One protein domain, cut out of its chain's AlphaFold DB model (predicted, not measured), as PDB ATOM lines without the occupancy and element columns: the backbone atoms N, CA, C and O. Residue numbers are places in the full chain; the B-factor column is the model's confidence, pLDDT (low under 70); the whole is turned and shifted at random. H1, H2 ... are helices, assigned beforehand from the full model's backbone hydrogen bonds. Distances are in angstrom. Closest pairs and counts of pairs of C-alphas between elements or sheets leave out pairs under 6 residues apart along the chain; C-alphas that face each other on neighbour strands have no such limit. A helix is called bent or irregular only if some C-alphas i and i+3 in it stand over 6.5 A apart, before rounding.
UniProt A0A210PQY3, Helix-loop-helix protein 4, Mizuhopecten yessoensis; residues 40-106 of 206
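AT A GLANCE: This is residues 40 to 106 of the 206 residues of the protein "Helix-loop-helix protein 4" of Mizuhopecten yessoensis (UniProt A0A210PQY3). Two long helices overlap near the middle of a long, bent rod: the last part of H1 lies beside the first part of H2, and a loop, residues 68 to 80, folds back between them to one side of this overlap. From the small body there, residues 41 to 58 of H1 stick out at one end and residues 93 to 106 of H2 at the other. The printed part has 67 residues with two named helices, H1 then H2, and no named strand; the class is all helix. It is extended, with a radius of gyration of the C-alphas of 18.4 A and spans of 67 by 25 by 14 A.

IN THESE COORDINATES: H1, the longest helix, has residues 41 to 67 and is 38.8 A long from C-alpha 41 at (16.939, 9.803, 49.576) to C-alpha 67 at (39.851, -14.645, 30.036). H2 has residues 81 to 106 and is 38.0 A long, ending with C-alpha 106 at (65.566, -15.224, 13.204).

HOW THE PARTS SIT: H1 touches H2 with its residues 62 to 66 alone, and H2 touches H1 with residues 81 to 88 alone. Their closest C-alphas, those of Lys 66 and Ile 84, are 6.0 A apart, while the centres are 30.0 A apart. The helices run the same way at a shallow tilt of 34 degrees, only just short of steep. In both H1 and H2 every O i to N i+4 pair is within hydrogen-bond range.

THE WHOLE: The C-alphas of Ser 40 and Thr 106, the two farthest apart, are 67.0 A apart. Without the stretches that stand free, the body of 34 residues spans 20 by 18 by 15 A. The link from H1 to H2 is long, with 13 residues, and the printed part has no cut. Mean pLDDT of the printed part is 90.1; residues 73 to 77 and 105 to 106 are under 70.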
ATOM      1  N   SER A  40      18.547  14.372  50.025       91.75
ATOM      2  CA  SER A  40      17.323  13.640  49.718       91.75
ATOM      3  C   SER A  40      17.645  12.160  49.445       91.75
ATOM      4  O   SER A  40      18.678  11.860  48.827       91.75
ATOM      5  N   PRO A  41      16.776  11.226  49.871       92.81
ATOM      6  CA  PRO A  41      16.939   9.803  49.576       92.81
ATOM      7  C   PRO A  41      17.086   9.528  48.071       92.81
ATOM      8  O   PRO A  41      17.946   8.750  47.661       92.81
ATOM      9  N   GLU A  42      16.325  10.244  47.240       93.69
ATOM     10  CA  GLU A  42      16.387  10.173  45.776       93.69
ATOM     11  C   GLU A  42      17.776  10.546  45.225       93.69
ATOM     12  O   GLU A  42      18.344   9.827  44.400       93.69
ATOM     13  N   TYR A  43      18.380  11.631  45.726       91.81
ATOM     14  CA  TYR A  43      19.723  12.043  45.312       91.81
ATOM     15  C   TYR A  43      20.766  10.969  45.643       91.81
ATOM     16  O   TYR A  43      21.663  10.680  44.840       91.81
ATOM     17  N   VAL A  44      20.661  10.374  46.836       92.25
ATOM     18  CA  VAL A  44      21.553   9.294  47.271       92.25
ATOM     19  C   VAL A  44      21.370   8.061  46.387       92.25
ATOM     20  O   VAL A  44      22.373   7.503  45.936       92.25
ATOM     21  N   LEU A  45      20.125   7.689  46.075       94.69
ATOM     22  CA  LEU A  45      19.799   6.573  45.186       94.69
ATOM     23  C   LEU A  45      20.403   6.775  43.794       94.69
ATOM     24  O   LEU A  45      21.135   5.911  43.312       94.69
ATOM     25  N   HIS A  46      20.182   7.933  43.173       95.06
ATOM     26  CA  HIS A  46      20.736   8.230  41.853       95.06
ATOM     27  C   HIS A  46      22.273   8.189  41.855       95.06
ATOM     28  O   HIS A  46      22.905   7.639  40.946       95.06
ATOM     29  N   ARG A  47      22.906   8.724  42.910       95.62
ATOM     30  CA  ARG A  47      24.362   8.648  43.083       95.62
ATOM     31  C   ARG A  47      24.851   7.205  43.233       95.62
ATOM     32  O   ARG A  47      25.863   6.871  42.620       95.62
ATOM     33  N   ASN A  48      24.170   6.376  44.022       97.31
ATOM     34  CA  ASN A  48      24.535   4.974  44.228       97.31
ATOM     35  C   ASN A  48      24.357   4.155  42.945       97.31
ATOM     36  O   ASN A  48      25.261   3.417  42.575       97.31
ATOM     37  N   THR A  49      23.260   4.360  42.214       97.44
ATOM     38  CA  THR A  49      23.024   3.724  40.911       97.44
ATOM     39  C   THR A  49      24.134   4.051  39.919       97.44
ATOM     40  O   THR A  49      24.638   3.158  39.240       97.44
ATOM     41  N   ARG A  50      24.582   5.311  39.858       98.06
ATOM     42  CA  ARG A  50      25.719   5.687  39.009       98.06
ATOM     43  C   ARG A  50      27.013   5.001  39.445       98.06
ATOM     44  O   ARG A  50      27.764   4.534  38.595       98.06
ATOM     45  N   GLU A  51      27.279   4.960  40.747       97.81
ATOM     46  CA  GLU A  51      28.476   4.299  41.264       97.81
ATOM     47  C   GLU A  51      28.453   2.794  40.989       97.81
ATOM     48  O   GLU A  51      29.471   2.236  40.594       97.81
ATOM     49  N   ARG A  52      27.281   2.158  41.087       98.31
ATOM     50  CA  ARG A  52      27.093   0.754  40.726       98.31
ATOM     51  C   ARG A  52      27.440   0.507  39.262       98.31
ATOM     52  O   ARG A  52      28.303  -0.315  39.005       98.31
ATOM     53  N   ARG A  53      26.901   1.310  38.336       98.19
ATOM     54  CA  ARG A  53      27.245   1.234  36.900       98.19
ATOM     55  C   ARG A  53      28.741   1.405  36.639       98.19
ATOM     56  O   ARG A  53      29.316   0.721  35.801       98.19
ATOM     57  N   ARG A  54      29.393   2.319  37.365       98.38
ATOM     58  CA  ARG A  54      30.845   2.523  37.260       98.38
ATOM     59  C   ARG A  54      31.614   1.273  37.697       98.38
ATOM     60  O   ARG A  54      32.598   0.910  37.062       98.38
ATOM     61  N   VAL A  55      31.188   0.648  38.793       98.00
ATOM     62  CA  VAL A  55      31.814  -0.564  39.335       98.00
ATOM     63  C   VAL A  55      31.519  -1.787  38.464       98.00
ATOM     64  O   VAL A  55      32.431  -2.580  38.258       98.00
ATOM     65  N   GLU A  56      30.308  -1.912  37.920       98.00
ATOM     66  CA  GLU A  56      29.924  -2.930  36.929       98.00
ATOM     67  C   GLU A  56      30.876  -2.881  35.730       98.00
ATOM     68  O   GLU A  56      31.579  -3.855  35.486       98.00
ATOM     69  N   ALA A  57      31.051  -1.709  35.106       97.88
ATOM     70  CA  ALA A  57      31.971  -1.545  33.978       97.88
ATOM     71  C   ALA A  57      33.429  -1.939  34.306       97.88
ATOM     72  O   ALA A  57      34.140  -2.489  33.468       97.88
ATOM     73  N   ILE A  58      33.893  -1.669  35.532       97.75
ATOM     74  CA  ILE A  58      35.229  -2.095  35.978       97.75
ATOM     75  C   ILE A  58      35.283  -3.613  36.153       97.75
ATOM     76  O   ILE A  58      36.265  -4.237  35.755       97.75
ATOM     77  N   ASN A  59      34.264  -4.212  36.764       96.88
ATOM     78  CA  ASN A  59      34.220  -5.652  36.981       96.88
ATOM     79  C   ASN A  59      34.154  -6.412  35.647       96.88
ATOM     80  O   ASN A  59      34.853  -7.414  35.507       96.88
ATOM     81  N   ASP A  60      33.420  -5.902  34.658       96.50
ATOM     82  CA  ASP A  60      33.376  -6.470  33.306       96.50
ATOM     83  C   ASP A  60      34.763  -6.447  32.649       96.50
ATOM     84  O   ASP A  60      35.211  -7.447  32.086       96.50
ATOM     85  N   ALA A  61      35.506  -5.345  32.800       96.69
ATOM     86  CA  ALA A  61      36.890  -5.263  32.335       96.69
ATOM     87  C   ALA A  61      37.816  -6.264  33.055       96.69
ATOM     88  O   ALA A  61      38.702  -6.843  32.425       96.69
ATOM     89  N   PHE A  62      37.606  -6.517  34.353       95.69
ATOM     90  CA  PHE A  62      38.336  -7.554  35.096       95.69
ATOM     91  C   PHE A  62      38.010  -8.967  34.603       95.69
ATOM     92  O   PHE A  62      38.920  -9.789  34.491       95.69
ATOM     93  N   GLN A  63      36.745  -9.255  34.292       93.50
ATOM     94  CA  GLN A  63      36.350 -10.544  33.721       93.50
ATOM     95  C   GLN A  63      36.948 -10.745  32.330       93.50
ATOM     96  O   GLN A  63      37.433 -11.832  32.025       93.50
ATOM     97  N   LEU A  64      36.956  -9.699  31.499       94.00
ATOM     98  CA  LEU A  64      37.610  -9.746  30.196       94.00
ATOM     99  C   LEU A  64      39.112 -10.003  30.347       94.00
ATOM    100  O   LEU A  64      39.647 -10.886  29.685       94.00
ATOM    101  N   LEU A  65      39.776  -9.287  31.259       95.25
ATOM    102  CA  LEU A  65      41.190  -9.507  31.544       95.25
ATOM    103  C   LEU A  65      41.450 -10.952  31.982       95.25
ATOM    104  O   LEU A  65      42.358 -11.578  31.450       95.25
ATOM    105  N   LYS A  66      40.628 -11.502  32.886       93.50
ATOM    106  CA  LYS A  66      40.746 -12.888  33.364       93.50
ATOM    107  C   LYS A  66      40.795 -13.894  32.209       93.50
ATOM    108  O   LYS A  66      41.676 -14.742  32.200       93.50
ATOM    109  N   LYS A  67      39.910 -13.755  31.215       92.12
ATOM    110  CA  LYS A  67      39.851 -14.645  30.036       92.12
ATOM    111  C   LYS A  67      41.137 -14.645  29.203       92.12
ATOM    112  O   LYS A  67      41.404 -15.602  28.490       92.12
ATOM    113  N   HIS A  68      41.920 -13.571  29.260       92.75
ATOM    114  CA  HIS A  68      43.161 -13.436  28.499       92.75
ATOM    115  C   HIS A  68      44.412 -13.846  29.274       92.75
ATOM    116  O   HIS A  68      45.500 -13.798  28.704       92.75
ATOM    117  N   VAL A  69      44.291 -14.202  30.555       92.25
ATOM    118  CA  VAL A  69      45.426 -14.574  31.399       92.25
ATOM    119  C   VAL A  69      45.440 -16.092  31.567       92.25
ATOM    120  O   VAL A  69      44.646 -16.621  32.346       92.25
ATOM    121  N   PRO A  70      46.355 -16.809  30.891       85.12
ATOM    122  CA  PRO A  70      46.555 -18.229  31.129       85.12
ATOM    123  C   PRO A  70      46.960 -18.457  32.585       85.12
ATOM    124  O   PRO A  70      47.609 -17.595  33.182       85.12
ATOM    125  N   LEU A  71      46.649 -19.638  33.126       73.50
ATOM    126  CA  LEU A  71      46.922 -20.056  34.516       73.50
ATOM    127  C   LEU A  71      45.942 -19.520  35.568       73.50
ATOM    128  O   LEU A  71      46.049 -19.891  36.734       73.50
ATOM    129  N   ILE A  72      45.002 -18.658  35.186       78.50
ATOM    130  CA  ILE A  72      43.809 -18.423  35.993       78.50
ATOM    131  C   ILE A  72      42.752 -19.341  35.403       78.50
ATOM    132  O   ILE A  72      42.164 -18.999  34.381       78.50
ATOM    133  N   ASP A  73      42.602 -20.529  35.986       66.69
ATOM    134  CA  ASP A  73      41.753 -21.588  35.446       66.69
ATOM    135  C   ASP A  73      40.389 -21.034  35.006       66.69
ATOM    136  O   ASP A  73      39.705 -20.330  35.759       66.69
ATOM    137  N   GLU A  74      39.984 -21.341  33.769       61.25
ATOM    138  CA  GLU A  74      38.679 -20.920  33.239       61.25
ATOM    139  C   GLU A  74      37.520 -21.502  34.059       61.25
ATOM    140  O   GLU A  74      36.427 -20.943  34.075       61.25
ATOM    141  N   THR A  75      37.780 -22.593  34.782       61.66
ATOM    142  CA  THR A  75      36.855 -23.251  35.708       61.66
ATOM    143  C   THR A  75      36.804 -22.591  37.084       61.66
ATOM    144  O   THR A  75      35.840 -22.799  37.822       61.66
ATOM    145  N   ASP A  76      37.815 -21.798  37.452       67.44
ATOM    146  CA  ASP A  76      37.925 -21.223  38.786       67.44
ATOM    147  C   ASP A  76      37.390 -19.788  38.779       67.44
ATOM    148  O   ASP A  76      38.105 -18.782  38.676       67.44
ATOM    149  N   ASP A  77      36.062 -19.673  38.848       67.19
ATOM    150  CA  ASP A  77      35.309 -18.409  38.855       67.19
ATOM    151  C   ASP A  77      35.711 -17.435  39.978       67.19
ATOM    152  O   ASP A  77      35.355 -16.256  39.940       67.19
ATOM    153  N   LYS A  78      36.511 -17.890  40.948       79.38
ATOM    154  CA  LYS A  78      36.830 -17.185  42.197       79.38
ATOM    155  C   LYS A  78      38.182 -16.465  42.209       79.38
ATOM    156  O   LYS A  78      38.661 -16.086  43.279       79.38
ATOM    157  N   ALA A  79      38.798 -16.232  41.052       83.19
ATOM    158  CA  ALA A  79      40.045 -15.475  40.980       83.19
ATOM    159  C   ALA A  79      39.897 -14.070  41.601       83.19
ATOM    160  O   ALA A  79      39.047 -13.269  41.203       83.19
ATOM    161  N   SER A  80      40.740 -13.752  42.588       92.44
ATOM    162  CA  SER A  80      40.711 -12.439  43.239       92.44
ATOM    163  C   SER A  80      41.148 -11.337  42.267       92.44
ATOM    164  O   SER A  80      41.984 -11.563  41.392       92.44
ATOM    165  N   LYS A  81      40.643 -10.104  42.444       92.81
ATOM    166  CA  LYS A  81      41.056  -8.944  41.622       92.81
ATOM    167  C   LYS A  81      42.576  -8.781  41.596       92.81
ATOM    168  O   LYS A  81      43.158  -8.511  40.556       92.81
ATOM    169  N   VAL A  82      43.210  -8.984  42.745       94.19
ATOM    170  CA  VAL A  82      44.664  -8.919  42.901       94.19
ATOM    171  C   VAL A  82      45.349 -10.078  42.170       94.19
ATOM    172  O   VAL A  82      46.312  -9.844  41.444       94.19
ATOM    173  N   GLY A  83      44.822 -11.300  42.282       91.56
ATOM    174  CA  GLY A  83      45.319 -12.468  41.548       91.56
ATOM    175  C   GLY A  83      45.272 -12.277  40.030       91.56
ATOM    176  O   GLY A  83      46.261 -12.555  39.357       91.56
ATOM    177  N   ILE A  84      44.180 -11.704  39.508       94.31
ATOM    178  CA  ILE A  84      44.043 -11.370  38.080       94.31
ATOM    179  C   ILE A  84      45.130 -10.386  37.635       94.31
ATOM    180  O   ILE A  84      45.765 -10.594  36.601       94.31
ATOM    181  N   LEU A  85      45.399  -9.342  38.426       96.38
ATOM    182  CA  LEU A  85      46.444  -8.364  38.101       96.38
ATOM    183  C   LEU A  85      47.847  -8.981  38.120       96.38
ATOM    184  O   LEU A  85      48.640  -8.708  37.218       96.38
ATOM    185  N   TYR A  86      48.154  -9.825  39.111       93.62
ATOM    186  CA  TYR A  86      49.447 -10.511  39.177       93.62
ATOM    187  C   TYR A  86      49.643 -11.479  38.008       93.62
ATOM    188  O   TYR A  86      50.704 -11.464  37.380       93.62
ATOM    189  N   GLY A  87      48.622 -12.277  37.684       92.75
ATOM    190  CA  GLY A  87      48.649 -13.186  36.542       92.75
ATOM    191  C   GLY A  87      48.861 -12.438  35.226       92.75
ATOM    192  O   GLY A  87      49.753 -12.795  34.459       92.75
ATOM    193  N   ALA A  88      48.130 -11.341  35.004       96.38
ATOM    194  CA  ALA A  88      48.278 -10.509  33.811       96.38
ATOM    195  C   ALA A  88      49.688  -9.923  33.677       96.38
ATOM    196  O   ALA A  88      50.312 -10.031  32.621       96.38
ATOM    197  N   ALA A  89      50.218  -9.339  34.753       96.00
ATOM    198  CA  ALA A  89      51.559  -8.763  34.746       96.00
ATOM    199  C   ALA A  89      52.634  -9.823  34.464       96.00
ATOM    200  O   ALA A  89      53.569  -9.567  33.705       96.00
ATOM    201  N   ARG A  90      52.495 -11.022  35.046       95.00
ATOM    202  CA  ARG A  90      53.391 -12.152  34.769       95.00
ATOM    203  C   ARG A  90      53.287 -12.594  33.315       95.00
ATOM    204  O   ARG A  90      54.314 -12.804  32.678       95.00
ATOM    205  N   TYR A  91      52.071 -12.709  32.793       96.19
ATOM    206  CA  TYR A  91      51.849 -13.188  31.437       96.19
ATOM    207  C   TYR A  91      52.437 -12.241  30.386       96.19
ATOM    208  O   TYR A  91      53.138 -12.698  29.488       96.19
ATOM    209  N   ILE A  92      52.266 -10.925  30.558       96.62
ATOM    210  CA  ILE A  92      52.887  -9.918  29.681       96.62
ATOM    211  C   ILE A  92      54.412 -10.089  29.631       96.62
ATOM    212  O   ILE A  92      54.989 -10.036  28.550       96.62
ATOM    213  N   ARG A  93      55.065 -10.325  30.778       96.25
ATOM    214  CA  ARG A  93      56.525 -10.528  30.839       96.25
ATOM    215  C   ARG A  93      56.960 -11.779  30.084       96.25
ATOM    216  O   ARG A  93      57.847 -11.700  29.250       96.25
ATOM    217  N   VAL A  94      56.282 -12.902  30.318       95.88
ATOM    218  CA  VAL A  94      56.580 -14.165  29.625       95.88
ATOM    219  C   VAL A  94      56.426 -14.012  28.111       95.88
ATOM    220  O   VAL A  94      57.284 -14.460  27.358       95.88
ATOM    221  N   LEU A  95      55.355 -13.355  27.655       96.19
ATOM    222  CA  LEU A  95      55.159 -13.095  26.230       96.19
ATOM    223  C   LEU A  95      56.268 -12.207  25.652       96.19
ATOM    224  O   LEU A  95      56.753 -12.493  24.560       96.19
ATOM    225  N   ALA A  96      56.690 -11.167  26.375       96.25
ATOM    226  CA  ALA A  96      57.796 -10.312  25.949       96.25
ATOM    227  C   ALA A  96      59.101 -11.111  25.785       96.25
ATOM    228  O   ALA A  96      59.731 -11.024  24.730       96.25
ATOM    229  N   ASP A  97      59.443 -11.967  26.752       95.25
ATOM    230  CA  ASP A  97      60.649 -12.804  26.702       95.25
ATOM    231  C   ASP A  97      60.632 -13.761  25.493       95.25
ATOM    232  O   ASP A  97      61.631 -13.916  24.786       95.25
ATOM    233  N   ILE A  98      59.481 -14.384  25.207       96.06
ATOM    234  CA  ILE A  98      59.313 -15.287  24.053       96.06
ATOM    235  C   ILE A  98      59.528 -14.536  22.731       96.06
ATOM    236  O   ILE A  98      60.205 -15.041  21.828       96.06
ATOM    237  N   LEU A  99      58.970 -13.331  22.608       95.50
ATOM    238  CA  LEU A  99      59.098 -12.506  21.404       95.50
ATOM    239  C   LEU A  99      60.541 -12.013  21.202       95.50
ATOM    240  O   LEU A  99      61.056 -12.034  20.077       95.50
ATOM    241  N   GLU A 100      61.233 -11.633  22.275       93.81
ATOM    242  CA  GLU A 100      62.644 -11.241  22.215       93.81
ATOM    243  C   GLU A 100      63.556 -12.407  21.824       93.81
ATOM    244  O   GLU A 100      64.434 -12.257  20.973       93.81
ATOM    245  N   ASN A 101      63.330 -13.594  22.380       89.50
ATOM    246  CA  ASN A 101      64.146 -14.764  22.056       89.50
ATOM    247  C   ASN A 101      63.924 -15.225  20.611       89.50
ATOM    248  O   ASN A 101      64.872 -15.588  19.910       89.50
ATOM    249  N   THR A 102      62.682 -15.134  20.133       86.81
ATOM    250  CA  THR A 102      62.340 -15.471  18.748       86.81
ATOM    251  C   THR A 102      62.999 -14.502  17.761       86.81
ATOM    252  O   THR A 102      63.624 -14.952  16.801       86.81
ATOM    253  N   SER A 103      62.959 -13.190  18.016       79.44
ATOM    254  CA  SER A 103      63.584 -12.180  17.136       79.44
ATOM    255  C   SER A 103      65.118 -12.273  17.082       79.44
ATOM    256  O   SER A 103      65.725 -12.033  16.034       79.44
ATOM    257  N   ARG A 104      65.765 -12.709  18.169       72.81
ATOM    258  CA  ARG A 104      67.211 -12.999  18.170       72.81
ATOM    259  C   ARG A 104      67.551 -14.247  17.348       72.81
ATOM    260  O   ARG A 104      68.570 -14.261  16.666       72.81
ATOM    261  N   SER A 105      66.683 -15.261  17.349       65.62
ATOM    262  CA  SER A 105      66.893 -16.516  16.604       65.62
ATOM    263  C   SER A 105      66.605 -16.435  15.094       65.62
ATOM    264  O   SER A 105      67.102 -17.256  14.322       65.62
ATOM    265  N   THR A 106      65.829 -15.447  14.638       58.69
ATOM    266  CA  THR A 106      65.566 -15.224  13.204       58.69
ATOM    267  C   THR A 106      66.653 -14.395  12.524       58.69
ATOM    268  O   THR A 106      66.880 -14.561  11.328       58.69
TER     269      THR A 106